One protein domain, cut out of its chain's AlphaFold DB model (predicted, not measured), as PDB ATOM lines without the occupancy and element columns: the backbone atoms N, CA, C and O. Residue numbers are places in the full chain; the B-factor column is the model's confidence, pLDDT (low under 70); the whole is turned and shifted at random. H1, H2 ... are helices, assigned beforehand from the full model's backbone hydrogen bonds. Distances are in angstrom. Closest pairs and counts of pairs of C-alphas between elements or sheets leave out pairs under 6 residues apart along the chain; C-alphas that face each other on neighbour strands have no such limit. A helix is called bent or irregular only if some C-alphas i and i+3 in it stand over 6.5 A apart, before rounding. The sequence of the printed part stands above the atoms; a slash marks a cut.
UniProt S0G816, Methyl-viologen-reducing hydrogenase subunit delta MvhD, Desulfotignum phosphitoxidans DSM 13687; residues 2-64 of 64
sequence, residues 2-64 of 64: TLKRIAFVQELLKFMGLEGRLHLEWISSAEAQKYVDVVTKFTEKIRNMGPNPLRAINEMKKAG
ATOM      1  N   THR A   2     -41.014 -21.061  20.383       95.44
ATOM      2  CA  THR A   2     -39.651 -21.630  20.308       95.44
ATOM      3  C   THR A   2     -39.241 -22.125  18.922       95.44
ATOM      4  O   THR A   2     -38.212 -21.690  18.424       95.44
ATOM      5  N   LEU A   3     -40.067 -22.942  18.255       96.69
ATOM      6  CA  LEU A   3     -39.747 -23.469  16.918       96.69
ATOM      7  C   LEU A   3     -39.488 -22.357  15.892       96.69
ATOM      8  O   LEU A   3     -38.493 -22.406  15.181       96.69
ATOM      9  N   LYS A   4     -40.328 -21.312  15.873       97.56
ATOM     10  CA  LYS A   4     -40.154 -20.160  14.969       97.56
ATOM     11  C   LYS A   4     -38.837 -19.420  15.230       97.56
ATOM     12  O   LYS A   4     -38.162 -19.030  14.286       97.56
ATOM     13  N   ARG A   5     -38.462 -19.242  16.503       97.81
ATOM     14  CA  ARG A   5     -37.197 -18.592  16.882       97.81
ATOM     15  C   ARG A   5     -35.990 -19.435  16.484       97.81
ATOM     16  O   ARG A   5     -35.052 -18.897  15.915       97.81
ATOM     17  N   ILE A   6     -36.022 -20.739  16.758       98.19
ATOM     18  CA  ILE A   6     -34.917 -21.642  16.415       98.19
ATOM     19  C   ILE A   6     -34.739 -21.733  14.901       98.19
ATOM     20  O   ILE A   6     -33.615 -21.582  14.440       98.19
ATOM     21  N   ALA A   7     -35.824 -21.886  14.136       97.75
ATOM     22  CA  ALA A   7     -35.759 -21.904  12.676       97.75
ATOM     23  C   ALA A   7     -35.145 -20.609  12.121       97.75
ATOM     24  O   ALA A   7     -34.224 -20.657  11.314       97.75
ATOM     25  N   PHE A   8     -35.576 -19.447  12.626       98.19
ATOM     26  CA  PHE A   8     -34.986 -18.165  12.237       98.19
ATOM     27  C   PHE A   8     -33.480 -18.090  12.539       98.19
ATOM     28  O   PHE A   8     -32.702 -17.655  11.696       98.19
ATOM     29  N   VAL A   9     -33.049 -18.535  13.725       98.19
ATOM     30  CA  VAL A   9     -31.621 -18.534  14.083       98.19
ATOM     31  C   VAL A   9     -30.833 -19.527  13.228       98.19
ATOM     32  O   VAL A   9     -29.705 -19.227  12.853       98.19
ATOM     33  N   GLN A  10     -31.401 -20.685  12.884       98.31
ATOM     34  CA  GLN A  10     -30.759 -21.640  11.977       98.31
ATOM     35  C   GLN A  10     -30.529 -21.027  10.588       98.31
ATOM     36  O   GLN A  10     -29.416 -21.130  10.074       98.31
ATOM     37  N   GLU A  11     -31.518 -20.321  10.034       98.19
ATOM     38  CA  GLU A  11     -31.375 -19.594   8.764       98.19
ATOM     39  C   GLU A  11     -30.342 -18.461   8.855       98.19
ATOM     40  O   GLU A  11     -29.502 -18.307   7.969       98.19
ATOM     41  N   LEU A  12     -30.329 -17.706   9.959       97.81
ATOM     42  CA  LEU A  12     -29.325 -16.664  10.187       97.81
ATOM     43  C   LEU A  12     -27.905 -17.245  10.258       97.81
ATOM     44  O   LEU A  12     -26.986 -16.728   9.627       97.81
ATOM     45  N   LEU A  13     -27.711 -18.334  11.007       97.12
ATOM     46  CA  LEU A  13     -26.411 -18.997  11.107       97.12
ATOM     47  C   LEU A  13     -25.967 -19.549   9.757       97.12
ATOM     48  O   LEU A  13     -24.794 -19.437   9.414       97.12
ATOM     49  N   LYS A  14     -26.897 -20.095   8.970       96.75
ATOM     50  CA  LYS A  14     -26.626 -20.539   7.606       96.75
ATOM     51  C   LYS A  14     -26.162 -19.388   6.716       96.75
ATOM     52  O   LYS A  14     -25.131 -19.520   6.063       96.75
ATOM     53  N   PHE A  15     -26.851 -18.247   6.756       96.38
ATOM     54  CA  PHE A  15     -26.444 -17.037   6.037       96.38
ATOM     55  C   PHE A  15     -25.024 -16.574   6.414       96.38
ATOM     56  O   PHE A  15     -24.269 -16.124   5.558       96.38
ATOM     57  N   MET A  16     -24.624 -16.749   7.676       94.69
ATOM     58  CA  MET A  16     -23.278 -16.427   8.167       94.69
ATOM     59  C   MET A  16     -22.215 -17.507   7.876       94.69
ATOM     60  O   MET A  16     -21.077 -17.369   8.322       94.69
ATOM     61  N   GLY A  17     -22.560 -18.605   7.190       93.50
ATOM     62  CA  GLY A  17     -21.647 -19.734   6.955       93.50
ATOM     63  C   GLY A  17     -21.381 -20.605   8.193       93.50
ATOM     64  O   GLY A  17     -20.391 -21.330   8.252       93.50
ATOM     65  N   LEU A  18     -22.251 -20.539   9.202       95.81
ATOM     66  CA  LEU A  18     -22.174 -21.271  10.475       95.81
ATOM     67  C   LEU A  18     -23.255 -22.360  10.591       95.81
ATOM     68  O   LEU A  18     -23.685 -22.712  11.693       95.81
ATOM     69  N   GLU A  19     -23.713 -22.885   9.453       95.88
ATOM     70  CA  GLU A  19     -24.755 -23.909   9.387       95.88
ATOM     71  C   GLU A  19     -24.422 -25.141  10.246       95.88
ATOM     72  O   GLU A  19     -23.269 -25.523  10.447       95.88
ATOM     73  N   GLY A  20     -25.463 -25.779  10.788       95.81
ATOM     74  CA  GLY A  20     -25.332 -27.053  11.491       95.81
ATOM     75  C   GLY A  20     -24.740 -26.968  12.900       95.81
ATOM     76  O   GLY A  20     -24.680 -28.009  13.562       95.81
ATOM     77  N   ARG A  21     -24.368 -25.768  13.371       96.62
ATOM     78  CA  ARG A  21     -23.847 -25.492  14.724       96.62
ATOM     79  C   ARG A  21     -24.928 -25.200  15.779       96.62
ATOM     80  O   ARG A  21     -24.589 -24.952  16.931       96.62
ATOM     81  N   LEU A  22     -26.213 -25.273  15.416       97.44
ATOM     82  CA  LEU A  22     -27.364 -25.186  16.324       97.44
ATOM     83  C   LEU A  22     -28.283 -26.397  16.126       97.44
ATOM     84  O   LEU A  22     -28.665 -26.710  14.997       97.44
ATOM     85  N   HIS A  23     -28.662 -27.050  17.224       97.50
ATOM     86  CA  HIS A  23     -29.536 -28.221  17.228       97.50
ATOM     87  C   HIS A  23     -30.567 -28.100  18.355       97.50
ATOM     88  O   HIS A  23     -30.224 -27.705  19.468       97.50
ATOM     89  N   LEU A  24     -31.825 -28.409  18.046       97.75
ATOM     90  CA  LEU A  24     -32.931 -28.435  18.997       97.75
ATOM     91  C   LEU A  24     -33.432 -29.870  19.096       97.75
ATOM     92  O   LEU A  24     -33.799 -30.452  18.081       97.75
ATOM     93  N   GLU A  25     -33.508 -30.377  20.319       97.81
ATOM     94  CA  GLU A  25     -34.070 -31.684  20.627       97.81
ATOM     95  C   GLU A  25     -34.970 -31.562  21.862       97.81
ATOM     96  O   GLU A  25     -34.628 -30.865  22.820       97.81
ATOM     97  N   TRP A  26     -36.126 -32.225  21.836       97.69
ATOM     98  CA  TRP A  26     -37.048 -32.262  22.970       97.69
ATOM     99  C   TRP A  26     -36.785 -33.531  23.775       97.69
ATOM    100  O   TRP A  26     -36.916 -34.640  23.255       97.69
ATOM    101  N   ILE A  27     -36.387 -33.365  25.034       98.00
ATOM    102  CA  ILE A  27     -35.993 -34.466  25.915       98.00
ATOM    103  C   ILE A  27     -36.676 -34.263  27.262       98.00
ATOM    104  O   ILE A  27     -36.530 -33.212  27.889       98.00
ATOM    105  N   SER A  28     -37.456 -35.251  27.682       98.25
ATOM    106  CA  SER A  28     -38.113 -35.277  28.987       98.25
ATOM    107  C   SER A  28     -37.162 -35.760  30.088       98.25
ATOM    108  O   SER A  28     -36.094 -36.313  29.826       98.25
ATOM    109  N   SER A  29     -37.561 -35.595  31.352       97.38
ATOM    110  CA  SER A  29     -36.770 -36.041  32.509       97.38
ATOM    111  C   SER A  29     -36.571 -37.562  32.582       97.38
ATOM    112  O   SER A  29     -35.638 -38.013  33.239       97.38
ATOM    113  N   ALA A  30     -37.411 -38.350  31.904       98.25
ATOM    114  CA  ALA A  30     -37.301 -39.807  31.850       98.25
ATOM    115  C   ALA A  30     -36.342 -40.305  30.748       98.25
ATOM    116  O   ALA A  30     -35.992 -41.482  30.715       98.25
ATOM    117  N   GLU A  31     -35.892 -39.430  29.845       98.31
ATOM    118  CA  GLU A  31     -35.132 -39.793  28.644       98.31
ATOM    119  C   GLU A  31     -33.618 -39.547  28.800       98.31
ATOM    120  O   GLU A  31     -32.955 -39.014  27.907       98.31
ATOM    121  N   ALA A  32     -33.037 -39.954  29.934       98.25
ATOM    122  CA  ALA A  32     -31.618 -39.728  30.224       98.25
ATOM    123  C   ALA A  32     -30.682 -40.309  29.145       98.25
ATOM    124  O   ALA A  32     -29.737 -39.644  28.723       98.25
ATOM    125  N   GLN A  33     -30.973 -41.511  28.636       98.50
ATOM    126  CA  GLN A  33     -30.153 -42.123  27.584       98.50
ATOM    127  C   GLN A  33     -30.202 -41.320  26.275       98.50
ATOM    128  O   GLN A  33     -29.172 -41.097  25.646       98.50
ATOM    129  N   LYS A  34     -31.381 -40.800  25.903       98.44
ATOM    130  CA  LYS A  34     -31.539 -39.940  24.722       98.44
ATOM    131  C   LYS A  34     -30.710 -38.666  24.859       98.44
ATOM    132  O   LYS A  34     -30.069 -38.255  23.896       98.44
ATOM    133  N   TYR A  35     -30.694 -38.054  26.046       98.44
ATOM    134  CA  TYR A  35     -29.856 -36.886  26.320       98.44
ATOM    135  C   TYR A  35     -28.375 -37.183  26.072       98.44
ATOM    136  O   TYR A  35     -27.723 -36.445  25.330       98.44
ATOM    137  N   VAL A  36     -27.867 -38.281  26.643       98.56
ATOM    138  CA  VAL A  36     -26.470 -38.704  26.468       98.56
ATOM    139  C   VAL A  36     -26.149 -38.893  24.987       98.56
ATOM    140  O   VAL A  36     -25.164 -38.332  24.499       98.56
ATOM    141  N   ASP A  37     -26.998 -39.608  24.253       98.75
ATOM    142  CA  ASP A  37     -26.782 -39.899  22.835       98.75
ATOM    143  C   ASP A  37     -26.777 -38.623  21.980       98.75
ATOM    144  O   ASP A  37     -25.902 -38.439  21.131       98.75
ATOM    145  N   VAL A  38     -27.739 -37.724  22.205       98.69
ATOM    146  CA  VAL A  38     -27.892 -36.472  21.449       98.69
ATOM    147  C   VAL A  38     -26.712 -35.540  21.703       98.69
ATOM    148  O   VAL A  38     -26.116 -35.030  20.753       98.69
ATOM    149  N   VAL A  39     -26.335 -35.341  22.970       98.44
ATOM    150  CA  VAL A  39     -25.207 -34.472  23.331       98.44
ATOM    151  C   VAL A  39     -23.896 -35.038  22.801       98.44
ATOM    152  O   VAL A  39     -23.094 -34.279  22.256       98.44
ATOM    153  N   THR A  40     -23.685 -36.352  22.902       98.69
ATOM    154  CA  THR A  40     -22.467 -37.007  22.405       98.69
ATOM    155  C   THR A  40     -22.342 -36.832  20.894       98.69
ATOM    156  O   THR A  40     -21.366 -36.242  20.426       98.69
ATOM    157  N   LYS A  41     -23.375 -37.216  20.131       98.69
ATOM    158  CA  LYS A  41     -23.388 -37.095  18.664       98.69
ATOM    159  C   LYS A  41     -23.233 -35.650  18.203       98.69
ATOM    160  O   LYS A  41     -22.495 -35.367  17.259       98.69
ATOM    161  N   PHE A  42     -23.916 -34.712  18.861       98.56
ATOM    162  CA  PHE A  42     -23.807 -33.304  18.497       98.56
ATOM    163  C   PHE A  42     -22.415 -32.750  18.815       98.56
ATOM    164  O   PHE A  42     -21.840 -32.042  17.992       98.56
ATOM    165  N   THR A  43     -21.827 -33.124  19.951       98.44
ATOM    166  CA  THR A  43     -20.459 -32.727  20.317       98.44
ATOM    167  C   THR A  43     -19.439 -33.249  19.310       98.44
ATOM    168  O   THR A  43     -18.578 -32.490  18.863       98.44
ATOM    169  N   GLU A  44     -19.548 -34.513  18.904       98.62
ATOM    170  CA  GLU A  44     -18.699 -35.104  17.866       98.62
ATOM    171  C   GLU A  44     -18.857 -34.382  16.528       98.62
ATOM    172  O   GLU A  44     -17.861 -34.019  15.900       98.62
ATOM    173  N   LYS A  45     -20.094 -34.063  16.131       98.06
ATOM    174  CA  LYS A  45     -20.364 -33.246  14.944       98.06
ATOM    175  C   LYS A  45     -19.653 -31.890  15.020       98.06
ATOM    176  O   LYS A  45     -19.003 -31.498  14.053       98.06
ATOM    177  N   ILE A  46     -19.744 -31.172  16.148       97.50
ATOM    178  CA  ILE A  46     -19.060 -29.878  16.322       97.50
ATOM    179  C   ILE A  46     -17.538 -30.043  16.246       97.50
ATOM    180  O   ILE A  46     -16.886 -29.242  15.577       97.50
ATOM    181  N   ARG A  47     -16.972 -31.073  16.890       97.00
ATOM    182  CA  ARG A  47     -15.530 -31.367  16.838       97.00
ATOM    183  C   ARG A  47     -15.062 -31.603  15.400       97.00
ATOM    184  O   ARG A  47     -14.084 -30.989  14.987       97.00
ATOM    185  N   ASN A  48     -15.803 -32.399  14.630       97.31
ATOM    186  CA  ASN A  48     -15.487 -32.703  13.231       97.31
ATOM    187  C   ASN A  48     -15.610 -31.479  12.307       97.31
ATOM    188  O   ASN A  48     -14.865 -31.366  11.340       97.31
ATOM    189  N   MET A  49     -16.508 -30.536  12.610       95.75
ATOM    190  CA  MET A  49     -16.619 -29.265  11.875       95.75
ATOM    191  C   MET A  49     -15.491 -28.271  12.190       95.75
ATOM    192  O   MET A  49     -15.390 -27.232  11.534       95.75
ATOM    193  N   GLY A  50     -14.670 -28.537  13.207       93.00
ATOM    194  CA  GLY A  50     -13.568 -27.668  13.592       93.00
ATOM    195  C   GLY A  50     -13.992 -26.369  14.302       93.00
ATOM    196  O   GLY A  50     -15.184 -26.116  14.560       93.00
ATOM    197  N   PRO A  51     -13.001 -25.533  14.667       92.75
ATOM    198  CA  PRO A  51     -13.207 -24.326  15.463       92.75
ATOM    199  C   PRO A  51     -14.143 -23.325  14.777       92.75
ATOM    200  O   PRO A  51     -14.323 -23.340  13.562       92.75
ATOM    201  N   ASN A  52     -14.753 -22.440  15.569       91.69
ATOM    202  CA  ASN A  52     -15.632 -21.399  15.041       91.69
ATOM    203  C   ASN A  52     -14.829 -20.423  14.148       91.69
ATOM    204  O   ASN A  52     -13.918 -19.770  14.672       91.69
ATOM    205  N   PRO A  53     -15.187 -20.262  12.857       87.56
ATOM    206  CA  PRO A  53     -14.515 -19.346  11.931       87.56
ATOM    207  C   PRO A  53     -14.438 -17.894  12.420       87.56
ATOM    208  O   PRO A  53     -13.475 -17.189  12.127       87.56
ATOM    209  N   LEU A  54     -15.401 -17.445  13.232       87.50
ATOM    210  CA  LEU A  54     -15.406 -16.087  13.788       87.50
ATOM    211  C   LEU A  54     -14.278 -15.841  14.801       87.50
ATOM    212  O   LEU A  54     -13.933 -14.690  15.070       87.50
ATOM    213  N   ARG A  55     -13.673 -16.899  15.361       81.19
ATOM    214  CA  ARG A  55     -12.538 -16.750  16.281       81.19
ATOM    215  C   ARG A  55     -11.311 -16.185  15.564       81.19
ATOM    216  O   ARG A  55     -10.661 -15.304  16.114       81.19
ATOM    217  N   ALA A  56     -11.064 -16.619  14.328       75.94
ATOM    218  CA  ALA A  56      -9.957 -16.123  13.512       75.94
ATOM    219  C   ALA A  56     -10.092 -14.617  13.228       75.94
ATOM    220  O   ALA A  56      -9.118 -13.879  13.326       75.94
ATOM    221  N   ILE A  57     -11.316 -14.135  12.979       74.19
ATOM    222  CA  ILE A  57     -11.599 -12.704  12.772       74.19
ATOM    223  C   ILE A  57     -11.253 -11.884  14.024       74.19
ATOM    224  O   ILE A  57     -10.647 -10.817  13.924       74.19
ATOM    225  N   ASN A  58     -11.597 -12.387  15.213       75.56
ATOM    226  CA  ASN A  58     -11.248 -11.721  16.470       75.56
ATOM    227  C   ASN A  58      -9.735 -11.699  16.726       75.56
ATOM    228  O   ASN A  58      -9.238 -10.733  17.299       75.56
ATOM    229  N   GLU A  59      -9.014 -12.747  16.331       77.69
ATOM    230  CA  GLU A  59      -7.554 -12.820  16.455       77.69
ATOM    231  C   GLU A  59      -6.867 -11.850  15.475       77.69
ATOM    232  O   GLU A  59      -5.999 -11.087  15.895       77.69
ATOM    233  N   MET A  60      -7.332 -11.765  14.222       69.62
ATOM    234  CA  MET A  60      -6.850 -10.779  13.241       69.62
ATOM    235  C   MET A  60      -7.077  -9.334  13.704       69.62
ATOM    236  O   MET A  60      -6.189  -8.501  13.575       69.62
ATOM    237  N   LYS A  61      -8.243  -9.036  14.295       70.62
ATOM    238  CA  LYS A  61      -8.578  -7.692  14.798       70.62
ATOM    239  C   LYS A  61      -7.742  -7.260  16.011       70.62
ATOM    240  O   LYS A  61      -7.688  -6.077  16.308       70.62
ATOM    241  N   LYS A  62      -7.140  -8.203  16.741       65.94
ATOM    242  CA  LYS A  62      -6.240  -7.910  17.871       65.94
ATOM    243  C   LYS A  62      -4.780  -7.730  17.448       65.94
ATOM    244  O   LYS A  62      -3.998  -7.221  18.243       65.94
ATOM    245  N   ALA A  63      -4.413  -8.217  16.265       66.31
ATOM    246  CA  ALA A  63      -3.043  -8.215  15.762       66.31
ATOM    247  C   ALA A  63      -2.697  -6.983  14.904       66.31
ATOM    248  O   ALA A  63      -1.526  -6.800  14.576       66.31
ATOM    249  N   GLY A  64      -3.691  -6.168  14.534       55.19
ATOM    250  CA  GLY A  64      -3.523  -4.857  13.896       55.19
ATOM    251  C   GLY A  64      -3.975  -3.743  14.823       55.19
ATOM    252  O   GLY A  64      -3.373  -2.654  14.738       55.19
TER     253      GLY A  64
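AT A GLANCE: This is residues 2 to 64 of the 64 residues of the protein "Methyl-viologen-reducing hydrogenase subunit delta MvhD" of Desulfotignum phosphitoxidans DSM 13687 (UniProt S0G816). This is an open, S-like chain of three helices that do not pack on one another: the longest helix, H2, and H1 run nearly the same way on two sides of an open gap, and the extended link of residues 16 to 31 runs back between them. Beyond the end of H2 the chain turns into H3, which makes one end of the length and sticks out with residues 55 to 63; Gly 64 follows it there. The printed part has 63 residues with three named helices in the order H1, H2, H3 and no named strand, and its class is all helix. It is loose, with a radius of gyration of the C-alphas of 15.2 A, and its outline is a rod of 52 by 25 by 16 A.

IN THESE COORDINATES: Find C-alpha 32 at (-31.618, -39.728, 30.224); from there H2, residues 32 to 48, runs 24.5 A to C-alpha 48 at (-15.487, -32.703, 13.231). Go back to C-alpha 2 at (-39.651, -21.630, 20.308), where H1, residues 2 to 15, begins; it is 20.0 A from first to last C-alpha. After H2, look for H3, residues 53 to 63, which runs 16.4 A and ends with C-alpha 63 at (-3.043, -8.215, 15.762).

HOW THE PARTS SIT: Start from H2, which touches no helix. H1 and H2 are apart, with no C-alpha of the one within 8 A of the other. H2 and H3 are apart by the same test, though a tight link of 4 residues joins them. H1 and H3 are apart too. To compare directions, read x, y and z: from N to C, H1 runs along 0.78, 0.19, -0.60 and H2 along 0.68, 0.41, -0.61, while H3 runs along 0.67, 0.72, 0.20. In the backbones of H1 and H2, every O i to N i+4 pair is within hydrogen-bond range; in H3, 6 of 7 are. No helix is bent or irregular.

THE WHOLE: Look to Ala 30 and Gly 64 for the two C-alphas farthest apart, 51.8 A. The printed part has no cut, and it ends at the chain's last residue, Gly 64. The link from H1 to H2 is long, with 16 residues. Two stretches stand free: residues 28 to 33, and residues 55 to 64, of which 55 to 63 belong to H3. Without them the body has 47 residues and spans 29 by 27 by 10 A. The mean pLDDT of the printed part is 92.8; it is under 70 at residue 60 and residues 62 to 64, and the mean of H3 is 76.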